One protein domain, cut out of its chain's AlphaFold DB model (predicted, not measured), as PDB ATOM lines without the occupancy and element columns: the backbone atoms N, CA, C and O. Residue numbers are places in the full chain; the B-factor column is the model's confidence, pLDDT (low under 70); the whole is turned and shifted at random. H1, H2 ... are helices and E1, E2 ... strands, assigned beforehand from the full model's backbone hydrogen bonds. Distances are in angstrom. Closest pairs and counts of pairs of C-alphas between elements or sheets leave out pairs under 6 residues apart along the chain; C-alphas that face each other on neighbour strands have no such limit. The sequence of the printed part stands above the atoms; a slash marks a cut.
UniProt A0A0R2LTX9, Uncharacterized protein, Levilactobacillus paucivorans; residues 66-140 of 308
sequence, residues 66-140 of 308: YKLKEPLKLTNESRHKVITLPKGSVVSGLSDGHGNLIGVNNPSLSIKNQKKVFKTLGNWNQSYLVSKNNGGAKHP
ATOM      1  N   TYR A  66     -38.088  -8.533  -8.119       97.44
ATOM      2  CA  TYR A  66     -38.152  -7.080  -8.240       97.44
ATOM      3  C   TYR A  66     -37.287  -6.600  -9.396       97.44
ATOM      4  O   TYR A  66     -36.268  -7.216  -9.732       97.44
ATOM      5  N   LYS A  67     -37.677  -5.483 -10.016       97.94
ATOM      6  CA  LYS A  67     -36.857  -4.798 -11.019       97.94
ATOM      7  C   LYS A  67     -36.299  -3.509 -10.439       97.94
ATOM      8  O   LYS A  67     -37.039  -2.568 -10.167       97.94
ATOM      9  N   LEU A  68     -34.977  -3.433 -10.353       98.19
ATOM     10  CA  LEU A  68     -34.294  -2.258  -9.831       98.19
ATOM     11  C   LEU A  68     -34.512  -1.052 -10.751       98.19
ATOM     12  O   LEU A  68     -34.192  -1.106 -11.943       98.19
ATOM     13  N   LYS A  69     -35.033   0.049 -10.206       96.88
ATOM     14  CA  LYS A  69     -35.107   1.333 -10.918       96.88
ATOM     15  C   LYS A  69     -33.861   2.180 -10.748       96.88
ATOM     16  O   LYS A  69     -33.611   2.994 -11.620       96.88
ATOM     17  N   GLU A  70     -33.056   1.913  -9.728       96.69
ATOM     18  CA  GLU A  70     -31.769   2.560  -9.482       96.69
ATOM     19  C   GLU A  70     -30.686   1.509  -9.190       96.69
ATOM     20  O   GLU A  70     -31.017   0.346  -8.935       96.69
ATOM     21  N   PRO A  71     -29.387   1.850  -9.287       97.81
ATOM     22  CA  PRO A  71     -28.318   0.941  -8.891       97.81
ATOM     23  C   PRO A  71     -28.430   0.542  -7.413       97.81
ATOM     24  O   PRO A  71     -28.710   1.376  -6.557       97.81
ATOM     25  N   LEU A  72     -28.156  -0.725  -7.100       98.31
ATOM     26  CA  LEU A  72     -28.278  -1.269  -5.745       98.31
ATOM     27  C   LEU A  72     -26.923  -1.759  -5.240       98.31
ATOM     28  O   LEU A  72     -26.290  -2.601  -5.879       98.31
ATOM     29  N   LYS A  73     -26.477  -1.250  -4.089       98.19
ATOM     30  CA  LYS A  73     -25.224  -1.668  -3.449       98.19
ATOM     31  C   LYS A  73     -25.460  -2.871  -2.540       98.19
ATOM     32  O   LYS A  73     -26.238  -2.795  -1.590       98.19
ATOM     33  N   LEU A  74     -24.747  -3.950  -2.830       97.94
ATOM     34  CA  LEU A  74     -24.752  -5.197  -2.081       97.94
ATOM     35  C   LEU A  74     -23.452  -5.373  -1.306       97.94
ATOM     36  O   LEU A  74     -22.394  -4.927  -1.752       97.94
ATOM     37  N   THR A  75     -23.527  -6.090  -0.193       97.00
ATOM     38  CA  THR A  75     -22.390  -6.456   0.644       97.00
ATOM     39  C   THR A  75     -22.481  -7.902   1.131       97.00
ATOM     40  O   THR A  75     -23.528  -8.546   1.020       97.00
ATOM     41  N   ASN A  76     -21.359  -8.438   1.605       93.50
ATOM     42  CA  ASN A  76     -21.307  -9.741   2.259       93.50
ATOM     43  C   ASN A  76     -21.716  -9.619   3.737       93.50
ATOM     44  O   ASN A  76     -21.937  -8.522   4.241       93.50
ATOM     45  N   GLU A  77     -21.803 -10.746   4.439       87.62
ATOM     46  CA  GLU A  77     -22.233 -10.790   5.844       87.62
ATOM     47  C   GLU A  77     -21.365  -9.931   6.772       87.62
ATOM     48  O   GLU A  77     -21.885  -9.192   7.602       87.62
ATOM     49  N   SER A  78     -20.045  -9.927   6.551       89.44
ATOM     50  CA  SER A  78     -19.109  -9.105   7.325       89.44
ATOM     51  C   SER A  78     -19.084  -7.623   6.935       89.44
ATOM     52  O   SER A  78     -18.318  -6.856   7.500       89.44
ATOM     53  N   ARG A  79     -19.894  -7.194   5.961       90.25
ATOM     54  CA  ARG A  79     -20.026  -5.794   5.515       90.25
ATOM     55  C   ARG A  79     -18.748  -5.111   4.995       90.25
ATOM     56  O   ARG A  79     -18.747  -3.905   4.769       90.25
ATOM     57  N   HIS A  80     -17.670  -5.855   4.741       91.31
ATOM     58  CA  HIS A  80     -16.379  -5.286   4.321       91.31
ATOM     59  C   HIS A  80     -16.183  -5.202   2.804       91.31
ATOM     60  O   HIS A  80     -15.279  -4.515   2.333       91.31
ATOM     61  N   LYS A  81     -16.994  -5.910   2.011       96.06
ATOM     62  CA  LYS A  81     -16.902  -5.880   0.543       96.06
ATOM     63  C   LYS A  81     -18.188  -5.346  -0.048       96.06
ATOM     64  O   LYS A  81     -19.266  -5.711   0.406       96.06
ATOM     65  N   VAL A  82     -18.088  -4.526  -1.089       97.31
ATOM     66  CA  VAL A  82     -19.253  -3.912  -1.732       97.31
ATOM     67  C   VAL A  82     -19.217  -4.147  -3.234       97.31
ATOM     68  O   VAL A  82     -18.170  -4.064  -3.871       97.31
ATOM     69  N   ILE A  83     -20.380  -4.430  -3.811       97.94
ATOM     70  CA  ILE A  83     -20.587  -4.503  -5.256       97.94
ATOM     71  C   ILE A  83     -21.894  -3.809  -5.620       97.94
ATOM     72  O   ILE A  83     -22.869  -3.876  -4.879       97.94
ATOM     73  N   THR A  84     -21.939  -3.169  -6.783       98.25
ATOM     74  CA  THR A  84     -23.149  -2.496  -7.264       98.25
ATOM     75  C   THR A  84     -23.815  -3.319  -8.361       98.25
ATOM     76  O   THR A  84     -23.205  -3.617  -9.395       98.25
ATOM     77  N   LEU A  85     -25.086  -3.658  -8.162       98.19
ATOM     78  CA  LEU A  85     -25.960  -4.121  -9.231       98.19
ATOM     79  C   LEU A  85     -26.448  -2.920 -10.050       98.19
ATOM     80  O   LEU A  85     -26.875  -1.921  -9.472       98.19
ATOM     81  N   PRO A  86     -26.414  -2.995 -11.390       98.00
ATOM     82  CA  PRO A  86     -26.856  -1.889 -12.224       98.00
ATOM     83  C   PRO A  86     -28.382  -1.734 -12.198       98.00
ATOM     84  O   PRO A  86     -29.119  -2.718 -12.051       98.00
ATOM     85  N   LYS A  87     -28.837  -0.501 -12.448       97.94
ATOM     86  CA  LYS A  87     -30.230  -0.167 -12.773       97.94
ATOM     87  C   LYS A  87     -30.792  -1.118 -13.831       97.94
ATOM     88  O   LYS A  87     -30.106  -1.509 -14.774       97.94
ATOM     89  N   GLY A  88     -32.049  -1.508 -13.664       97.56
ATOM     90  CA  GLY A  88     -32.752  -2.433 -14.546       97.56
ATOM     91  C   GLY A  88     -32.471  -3.912 -14.283       97.56
ATOM     92  O   GLY A  88     -33.127  -4.747 -14.910       97.56
ATOM     93  N   SER A  89     -31.553  -4.256 -13.369       98.19
ATOM     94  CA  SER A  89     -31.380  -5.650 -12.946       98.19
ATOM     95  C   SER A  89     -32.678  -6.186 -12.353       98.19
ATOM     96  O   SER A  89     -33.379  -5.486 -11.625       98.19
ATOM     97  N   VAL A  90     -32.977  -7.444 -12.660       97.94
ATOM     98  CA  VAL A  90     -34.023  -8.203 -11.980       97.94
ATOM     99  C   VAL A  90     -33.351  -9.032 -10.895       97.94
ATOM    100  O   VAL A  90     -32.325  -9.671 -11.152       97.94
ATOM    101  N   VAL A  91     -33.909  -8.980  -9.695       96.88
ATOM    102  CA  VAL A  91     -33.413  -9.672  -8.503       96.88
ATOM    103  C   VAL A  91     -34.550 -10.471  -7.881       96.88
ATOM    104  O   VAL A  91     -35.713 -10.130  -8.094       96.88
ATOM    105  N   SER A  92     -34.227 -11.512  -7.116       95.12
ATOM    106  CA  SER A  92     -35.152 -12.035  -6.111       95.12
ATOM    107  C   SER A  92     -34.564 -11.871  -4.721       95.12
ATOM    108  O   SER A  92     -33.338 -11.863  -4.574       95.12
ATOM    109  N   GLY A  93     -35.414 -11.734  -3.715       92.81
ATOM    110  CA  GLY A  93     -34.945 -11.556  -2.353       92.81
ATOM    111  C   GLY A  93     -36.042 -11.146  -1.387       92.81
ATOM    112  O   GLY A  93     -37.191 -10.963  -1.777       92.81
ATOM    113  N   LEU A  94     -35.645 -11.006  -0.127       91.81
ATOM    114  CA  LEU A  94     -36.517 -10.602   0.968       91.81
ATOM    115  C   LEU A  94     -36.717  -9.084   0.954       91.81
ATOM    116  O   LEU A  94     -35.766  -8.331   0.703       91.81
ATOM    117  N   SER A  95     -37.935  -8.648   1.264       91.94
ATOM    118  CA  SER A  95     -38.304  -7.241   1.421       91.94
ATOM    119  C   SER A  95     -38.703  -6.943   2.861       91.94
ATOM    120  O   SER A  95     -39.224  -7.817   3.541       91.94
ATOM    121  N   ASP A  96     -38.489  -5.703   3.297       91.31
ATOM    122  CA  ASP A  96     -38.979  -5.188   4.580       91.31
ATOM    123  C   ASP A  96     -40.474  -4.819   4.575       91.31
ATOM    124  O   ASP A  96     -40.969  -4.310   5.570       91.31
ATOM    125  N   GLY A  97     -41.186  -4.992   3.455       88.38
ATOM    126  CA  GLY A  97     -42.586  -4.567   3.311       88.38
ATOM    127  C   GLY A  97     -42.774  -3.062   3.068       88.38
ATOM    128  O   GLY A  97     -43.859  -2.632   2.688       88.38
ATOM    129  N   HIS A  98     -41.713  -2.259   3.170       92.19
ATOM    130  CA  HIS A  98     -41.722  -0.804   2.964       92.19
ATOM    131  C   HIS A  98     -41.018  -0.390   1.660       92.19
ATOM    132  O   HIS A  98     -40.602   0.757   1.466       92.19
ATOM    133  N   GLY A  99     -40.892  -1.334   0.724       93.56
ATOM    134  CA  GLY A  99     -40.296  -1.117  -0.590       93.56
ATOM    135  C   GLY A  99     -38.770  -1.221  -0.616       93.56
ATOM    136  O   GLY A  99     -38.165  -0.925  -1.653       93.56
ATOM    137  N   ASN A 100     -38.120  -1.681   0.455       96.38
ATOM    138  CA  ASN A 100     -36.692  -1.977   0.446       96.38
ATOM    139  C   ASN A 100     -36.436  -3.480   0.405       96.38
ATOM    140  O   ASN A 100     -37.241  -4.295   0.856       96.38
ATOM    141  N   LEU A 101     -35.284  -3.849  -0.155       96.19
ATOM    142  CA  LEU A 101     -34.753  -5.198  -0.008       96.19
ATOM    143  C   LEU A 101     -33.953  -5.285   1.292       96.19
ATOM    144  O   LEU A 101     -33.216  -4.353   1.617       96.19
ATOM    145  N   ILE A 102     -34.040  -6.423   1.977       94.88
ATOM    146  CA  ILE A 102     -33.182  -6.774   3.125       94.88
ATOM    147  C   ILE A 102     -32.164  -7.869   2.777       94.88
ATOM    148  O   ILE A 102     -31.119  -7.990   3.415       94.88
ATOM    149  N   GLY A 103     -32.393  -8.587   1.676       94.94
ATOM    150  CA  GLY A 103     -31.394  -9.460   1.081       94.94
ATOM    151  C   GLY A 103     -31.695  -9.802  -0.367       94.94
ATOM    152  O   GLY A 103     -32.819  -9.654  -0.835       94.94
ATOM    153  N   VAL A 104     -30.671 -10.259  -1.083       95.69
ATOM    154  CA  VAL A 104     -30.753 -10.658  -2.492       95.69
ATOM    155  C   VAL A 104     -30.232 -12.077  -2.652       95.69
ATOM    156  O   VAL A 104     -29.106 -12.374  -2.262       95.69
ATOM    157  N   ASN A 105     -31.032 -12.939  -3.273       93.38
ATOM    158  CA  ASN A 105     -30.661 -14.303  -3.627       93.38
ATOM    159  C   ASN A 105     -29.678 -14.277  -4.815       93.38
ATOM    160  O   ASN A 105     -30.024 -13.915  -5.940       93.38
ATOM    161  N   ASN A 106     -28.421 -14.645  -4.573       93.62
ATOM    162  CA  ASN A 106     -27.352 -14.529  -5.560       93.62
ATOM    163  C   ASN A 106     -27.521 -15.509  -6.732       93.62
ATOM    164  O   ASN A 106     -27.402 -15.064  -7.876       93.62
ATOM    165  N   PRO A 107     -27.838 -16.803  -6.528       91.06
ATOM    166  CA  PRO A 107     -28.127 -17.721  -7.634       91.06
ATOM    167  C   PRO A 107     -29.292 -17.345  -8.561       91.06
ATOM    168  O   PRO A 107     -29.397 -17.929  -9.645       91.06
ATOM    169  N   SER A 108     -30.171 -16.423  -8.156       92.00
ATOM    170  CA  SER A 108     -31.288 -15.943  -8.981       92.00
ATOM    171  C   SER A 108     -30.904 -14.767  -9.884       92.00
ATOM    172  O   SER A 108     -31.581 -14.494 -10.875       92.00
ATOM    173  N   LEU A 109     -29.778 -14.097  -9.618       95.88
ATOM    174  CA  LEU A 109     -29.279 -12.994 -10.441       95.88
ATOM    175  C   LEU A 109     -28.987 -13.443 -11.876       95.88
ATOM    176  O   LEU A 109     -28.777 -14.621 -12.146       95.88
ATOM    177  N   SER A 110     -28.891 -12.502 -12.819       96.88
ATOM    178  CA  SER A 110     -28.386 -12.825 -14.162       96.88
ATOM    179  C   SER A 110     -26.971 -13.408 -14.088       96.88
ATOM    180  O   SER A 110     -26.186 -12.990 -13.238       96.88
ATOM    181  N   ILE A 111     -26.582 -14.299 -15.007       96.50
ATOM    182  CA  ILE A 111     -25.229 -14.903 -14.990       96.50
ATOM    183  C   ILE A 111     -24.115 -13.842 -14.971       96.50
ATOM    184  O   ILE A 111     -23.090 -14.015 -14.308       96.50
ATOM    185  N   LYS A 112     -24.317 -12.711 -15.662       96.62
ATOM    186  CA  LYS A 112     -23.386 -11.572 -15.636       96.62
ATOM    187  C   LYS A 112     -23.242 -10.988 -14.227       96.62
ATOM    188  O   LYS A 112     -22.120 -10.747 -13.788       96.62
ATOM    189  N   ASN A 113     -24.353 -10.772 -13.524       97.44
ATOM    190  CA  ASN A 113     -24.344 -10.223 -12.168       97.44
ATOM    191  C   ASN A 113     -23.868 -11.253 -11.136       97.44
ATOM    192  O   ASN A 113     -23.091 -10.884 -10.262       97.44
ATOM    193  N   GLN A 114     -24.215 -12.535 -11.292       95.81
ATOM    194  CA  GLN A 114     -23.675 -13.632 -10.480       95.81
ATOM    195  C   GLN A 114     -22.146 -13.627 -10.493       95.81
ATOM    196  O   GLN A 114     -21.518 -13.604  -9.441       95.81
ATOM    197  N   LYS A 115     -21.524 -13.584 -11.680       94.94
ATOM    198  CA  LYS A 115     -20.056 -13.548 -11.801       94.94
ATOM    199  C   LYS A 115     -19.435 -12.367 -11.051       94.94
ATOM    200  O   LYS A 115     -18.404 -12.545 -10.412       94.94
ATOM    201  N   LYS A 116     -20.051 -11.181 -11.122       95.62
ATOM    202  CA  LYS A 116     -19.586  -9.990 -10.389       95.62
ATOM    203  C   LYS A 116     -19.702 -10.190  -8.880       95.62
ATOM    204  O   LYS A 116     -18.716 -10.036  -8.173       95.62
ATOM    205  N   VAL A 117     -20.886 -10.585  -8.414       96.44
ATOM    206  CA  VAL A 117     -21.171 -10.802  -6.993       96.44
ATOM    207  C   VAL A 117     -20.248 -11.863  -6.407       96.44
ATOM    208  O   VAL A 117     -19.558 -11.581  -5.437       96.44
ATOM    209  N   PHE A 118     -20.138 -13.035  -7.030       94.56
ATOM    210  CA  PHE A 118     -19.301 -14.117  -6.509       94.56
ATOM    211  C   PHE A 118     -17.801 -13.808  -6.563       94.56
ATOM    212  O   PHE A 118     -17.056 -14.296  -5.714       94.56
ATOM    213  N   LYS A 119     -17.347 -12.995  -7.528       95.12
ATOM    214  CA  LYS A 119     -15.954 -12.521  -7.582       95.12
ATOM    215  C   LYS A 119     -15.649 -11.550  -6.440       95.12
ATOM    216  O   LYS A 119     -14.579 -11.640  -5.849       95.12
ATOM    217  N   THR A 120     -16.563 -10.627  -6.146       96.19
ATOM    218  CA  THR A 120     -16.328  -9.562  -5.163       96.19
ATOM    219  C   THR A 120     -16.685  -9.998  -3.747       96.19
ATOM    220  O   THR A 120     -15.851  -9.905  -2.856       96.19
ATOM    221  N   LEU A 121     -17.900 -10.494  -3.523       95.06
ATOM    222  CA  LEU A 121     -18.429 -10.805  -2.192       95.06
ATOM    223  C   LEU A 121     -18.054 -12.211  -1.702       95.06
ATOM    224  O   LEU A 121     -18.109 -12.474  -0.504       95.06
ATOM    225  N   GLY A 122     -17.630 -13.102  -2.602       91.50
ATOM    226  CA  GLY A 122     -17.401 -14.517  -2.308       91.50
ATOM    227  C   GLY A 122     -18.628 -15.380  -2.604       91.50
ATOM    228  O   GLY A 122     -19.638 -14.905  -3.119       91.50
ATOM    229  N   ASN A 123     -18.533 -16.678  -2.322       88.44
ATOM    230  CA  ASN A 123     -19.544 -17.668  -2.689       88.44
ATOM    231  C   ASN A 123     -20.650 -17.777  -1.620       88.44
ATOM    232  O   ASN A 123     -20.740 -18.765  -0.899       88.44
ATOM    233  N   TRP A 124     -21.492 -16.749  -1.541       87.12
ATOM    234  CA  TRP A 124     -22.626 -16.683  -0.615       87.12
ATOM    235  C   TRP A 124     -23.944 -16.919  -1.345       87.12
ATOM    236  O   TRP A 124     -24.131 -16.395  -2.442       87.12
ATOM    237  N   ASN A 125     -24.876 -17.658  -0.740       87.44
ATOM    238  CA  ASN A 125     -26.225 -17.807  -1.300       87.44
ATOM    239  C   ASN A 125     -26.939 -16.451  -1.390       87.44
ATOM    240  O   ASN A 125     -27.574 -16.137  -2.389       87.44
ATOM    241  N   GLN A 126     -26.765 -15.618  -0.367       91.31
ATOM    242  CA  GLN A 126     -27.424 -14.329  -0.234       91.31
ATOM    243  C   GLN A 126     -26.399 -13.203  -0.112       91.31
ATOM    244  O   GLN A 126     -25.310 -13.392   0.428       91.31
ATOM    245  N   SER A 127     -26.742 -12.032  -0.642       94.94
ATOM    246  CA  SER A 127     -26.054 -10.775  -0.345       94.94
ATOM    247  C   SER A 127     -26.964  -9.858   0.462       94.94
ATOM    248  O   SER A 127     -28.184  -9.882   0.289       94.94
ATOM    249  N   TYR A 128     -26.364  -9.004   1.282       96.00
ATOM    250  CA  TYR A 128     -27.054  -8.009   2.100       96.00
ATOM    251  C   TYR A 128     -26.955  -6.621   1.474       96.00
ATOM    252  O   TYR A 128     -26.200  -6.409   0.524       96.00
ATOM    253  N   LEU A 129     -27.721  -5.665   1.993       96.62
ATOM    254  CA  LEU A 129     -27.761  -4.304   1.471       96.62
ATOM    255  C   LEU A 129     -26.860  -3.395   2.299       96.62
ATOM    256  O   LEU A 129     -26.828  -3.475   3.526       96.62
ATOM    257  N   VAL A 130     -26.148  -2.497   1.616       96.56
ATOM    258  CA  VAL A 130     -25.335  -1.470   2.289       96.56
ATOM    259  C   VAL A 130     -26.228  -0.447   3.000       96.56
ATOM    260  O   VAL A 130     -25.918  -0.034   4.112       96.56
ATOM    261  N   SER A 131     -27.349  -0.068   2.377       95.94
ATOM    262  CA  SER A 131     -28.334   0.870   2.930       95.94
ATOM    263  C   SER A 131     -29.652   0.158   3.227       95.94
ATOM    264  O   SER A 131     -30.148  -0.590   2.380       95.94
ATOM    265  N   LYS A 132     -30.249   0.448   4.391       94.06
ATOM    266  CA  LYS A 132     -31.620   0.024   4.722       94.06
ATOM    267  C   LYS A 132     -32.637   0.680   3.781       94.06
ATOM    268  O   LYS A 132     -33.466  -0.006   3.203       94.06
ATOM    269  N   ASN A 133     -32.471   1.975   3.517       96.56
ATOM    270  CA  ASN A 133     -33.279   2.718   2.552       96.56
ATOM    271  C   ASN A 133     -32.651   2.580   1.164       96.56
ATOM    272  O   ASN A 133     -31.734   3.323   0.804       96.56
ATOM    273  N   ASN A 134     -33.092   1.579   0.405       96.44
ATOM    274  CA  ASN A 134     -32.530   1.257  -0.908       96.44
ATOM    275  C   ASN A 134     -33.559   1.219  -2.043       96.44
ATOM    276  O   ASN A 134     -33.167   1.215  -3.208       96.44
ATOM    277  N   GLY A 135     -34.858   1.191  -1.732       96.38
ATOM    278  CA  GLY A 135     -35.932   1.191  -2.725       96.38
ATOM    279  C   GLY A 135     -35.931  -0.011  -3.677       96.38
ATOM    280  O   GLY A 135     -36.637   0.009  -4.687       96.38
ATOM    281  N   GLY A 136     -35.132  -1.047  -3.400       95.94
ATOM    282  CA  GLY A 136     -34.920  -2.182  -4.293       95.94
ATOM    283  C   GLY A 136     -36.161  -3.052  -4.493       95.94
ATOM    284  O   GLY A 136     -36.227  -3.767  -5.492       95.94
ATOM    285  N   ALA A 137     -37.144  -2.954  -3.590       95.38
ATOM    286  CA  ALA A 137     -38.389  -3.716  -3.615       95.38
ATOM    287  C   ALA A 137     -39.627  -2.878  -4.002       95.38
ATOM    288  O   ALA A 137     -40.738  -3.393  -4.018       95.38
ATOM    289  N   LYS A 138     -39.468  -1.603  -4.392       95.31
ATOM    290  CA  LYS A 138     -40.600  -0.735  -4.792       95.31
ATOM    291  C   LYS A 138     -41.320  -1.184  -6.066       95.31
ATOM    292  O   LYS A 138     -42.428  -0.735  -6.345       95.31
ATOM    293  N   HIS A 139     -40.673  -2.012  -6.885       95.88
ATOM    294  CA  HIS A 139     -41.174  -2.379  -8.207       95.88
ATOM    295  C   HIS A 139     -41.177  -3.899  -8.398       95.88
ATOM    296  O   HIS A 139     -40.187  -4.453  -8.900       95.88
ATOM    297  N   PRO A 140     -42.288  -4.563  -8.031       95.94
ATOM    298  CA  PRO A 140     -42.534  -5.972  -8.323       95.94
ATOM    299  C   PRO A 140     -42.266  -6.312  -9.795       95.94
ATOM    300  O   PRO A 140     -42.631  -5.561 -10.708       95.94
TER     301      PRO A 140
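AT A GLANCE: This is residues 66 to 140 of the 308 residues of an uncharacterized protein of Levilactobacillus paucivorans (UniProt A0A0R2LTX9). With little regular structure, the model is a small twisted sheet, order E2 E1 E5 E4, antiparallel, with H1 packed on one face near edge strand E2, and loops around: two layers, a helix on one face of a sheet. The 75 printed residues, under half in named elements, run E1 E2 E3 E4 H1 E5, class mixed. The whole is compact, radius of gyration of the C-alphas 10.8 A, spanning 29 by 24 by 17 A.

IN THESE COORDINATES: E1 is residues 72 to 75, 10.1 A long, from C-alpha 72 at (-28.278, -1.269, -5.745). E2 is 82 to 85, E3 90 to 92, E4 103 to 105. H1 is 111 to 120, 14.3 A. E5 is 126 to 129, 10.2 A, to C-alpha 129 at (-27.761, -4.304, 1.471).

HOW THE PARTS SIT: The sheet is only just strongly twisted, its C-alphas up to 4.5 A off the best plane. E1 and E2 form a hairpin; within hydrogen-bond range are N 74 and O 83, 2.8 A. E5 pairs staggered, with E1 (N 75 and O 128, 2.8 A) and E4 (N 104 and O 127, 2.9 A). H1 is on the sheet, height 8.3 A, only just over E2 with 3 C-alphas; the closest C-alphas are Ile 83 and Val 117, 6.6 A. In H1 every O i to N i+4 pair is within range. E3 pairs with no named strand.

THE WHOLE: The farthest C-alphas, His 98 and Lys 119, are 30.2 A apart. The printed part has no cut and no long link; no printed residue is under 70 in pLDDT.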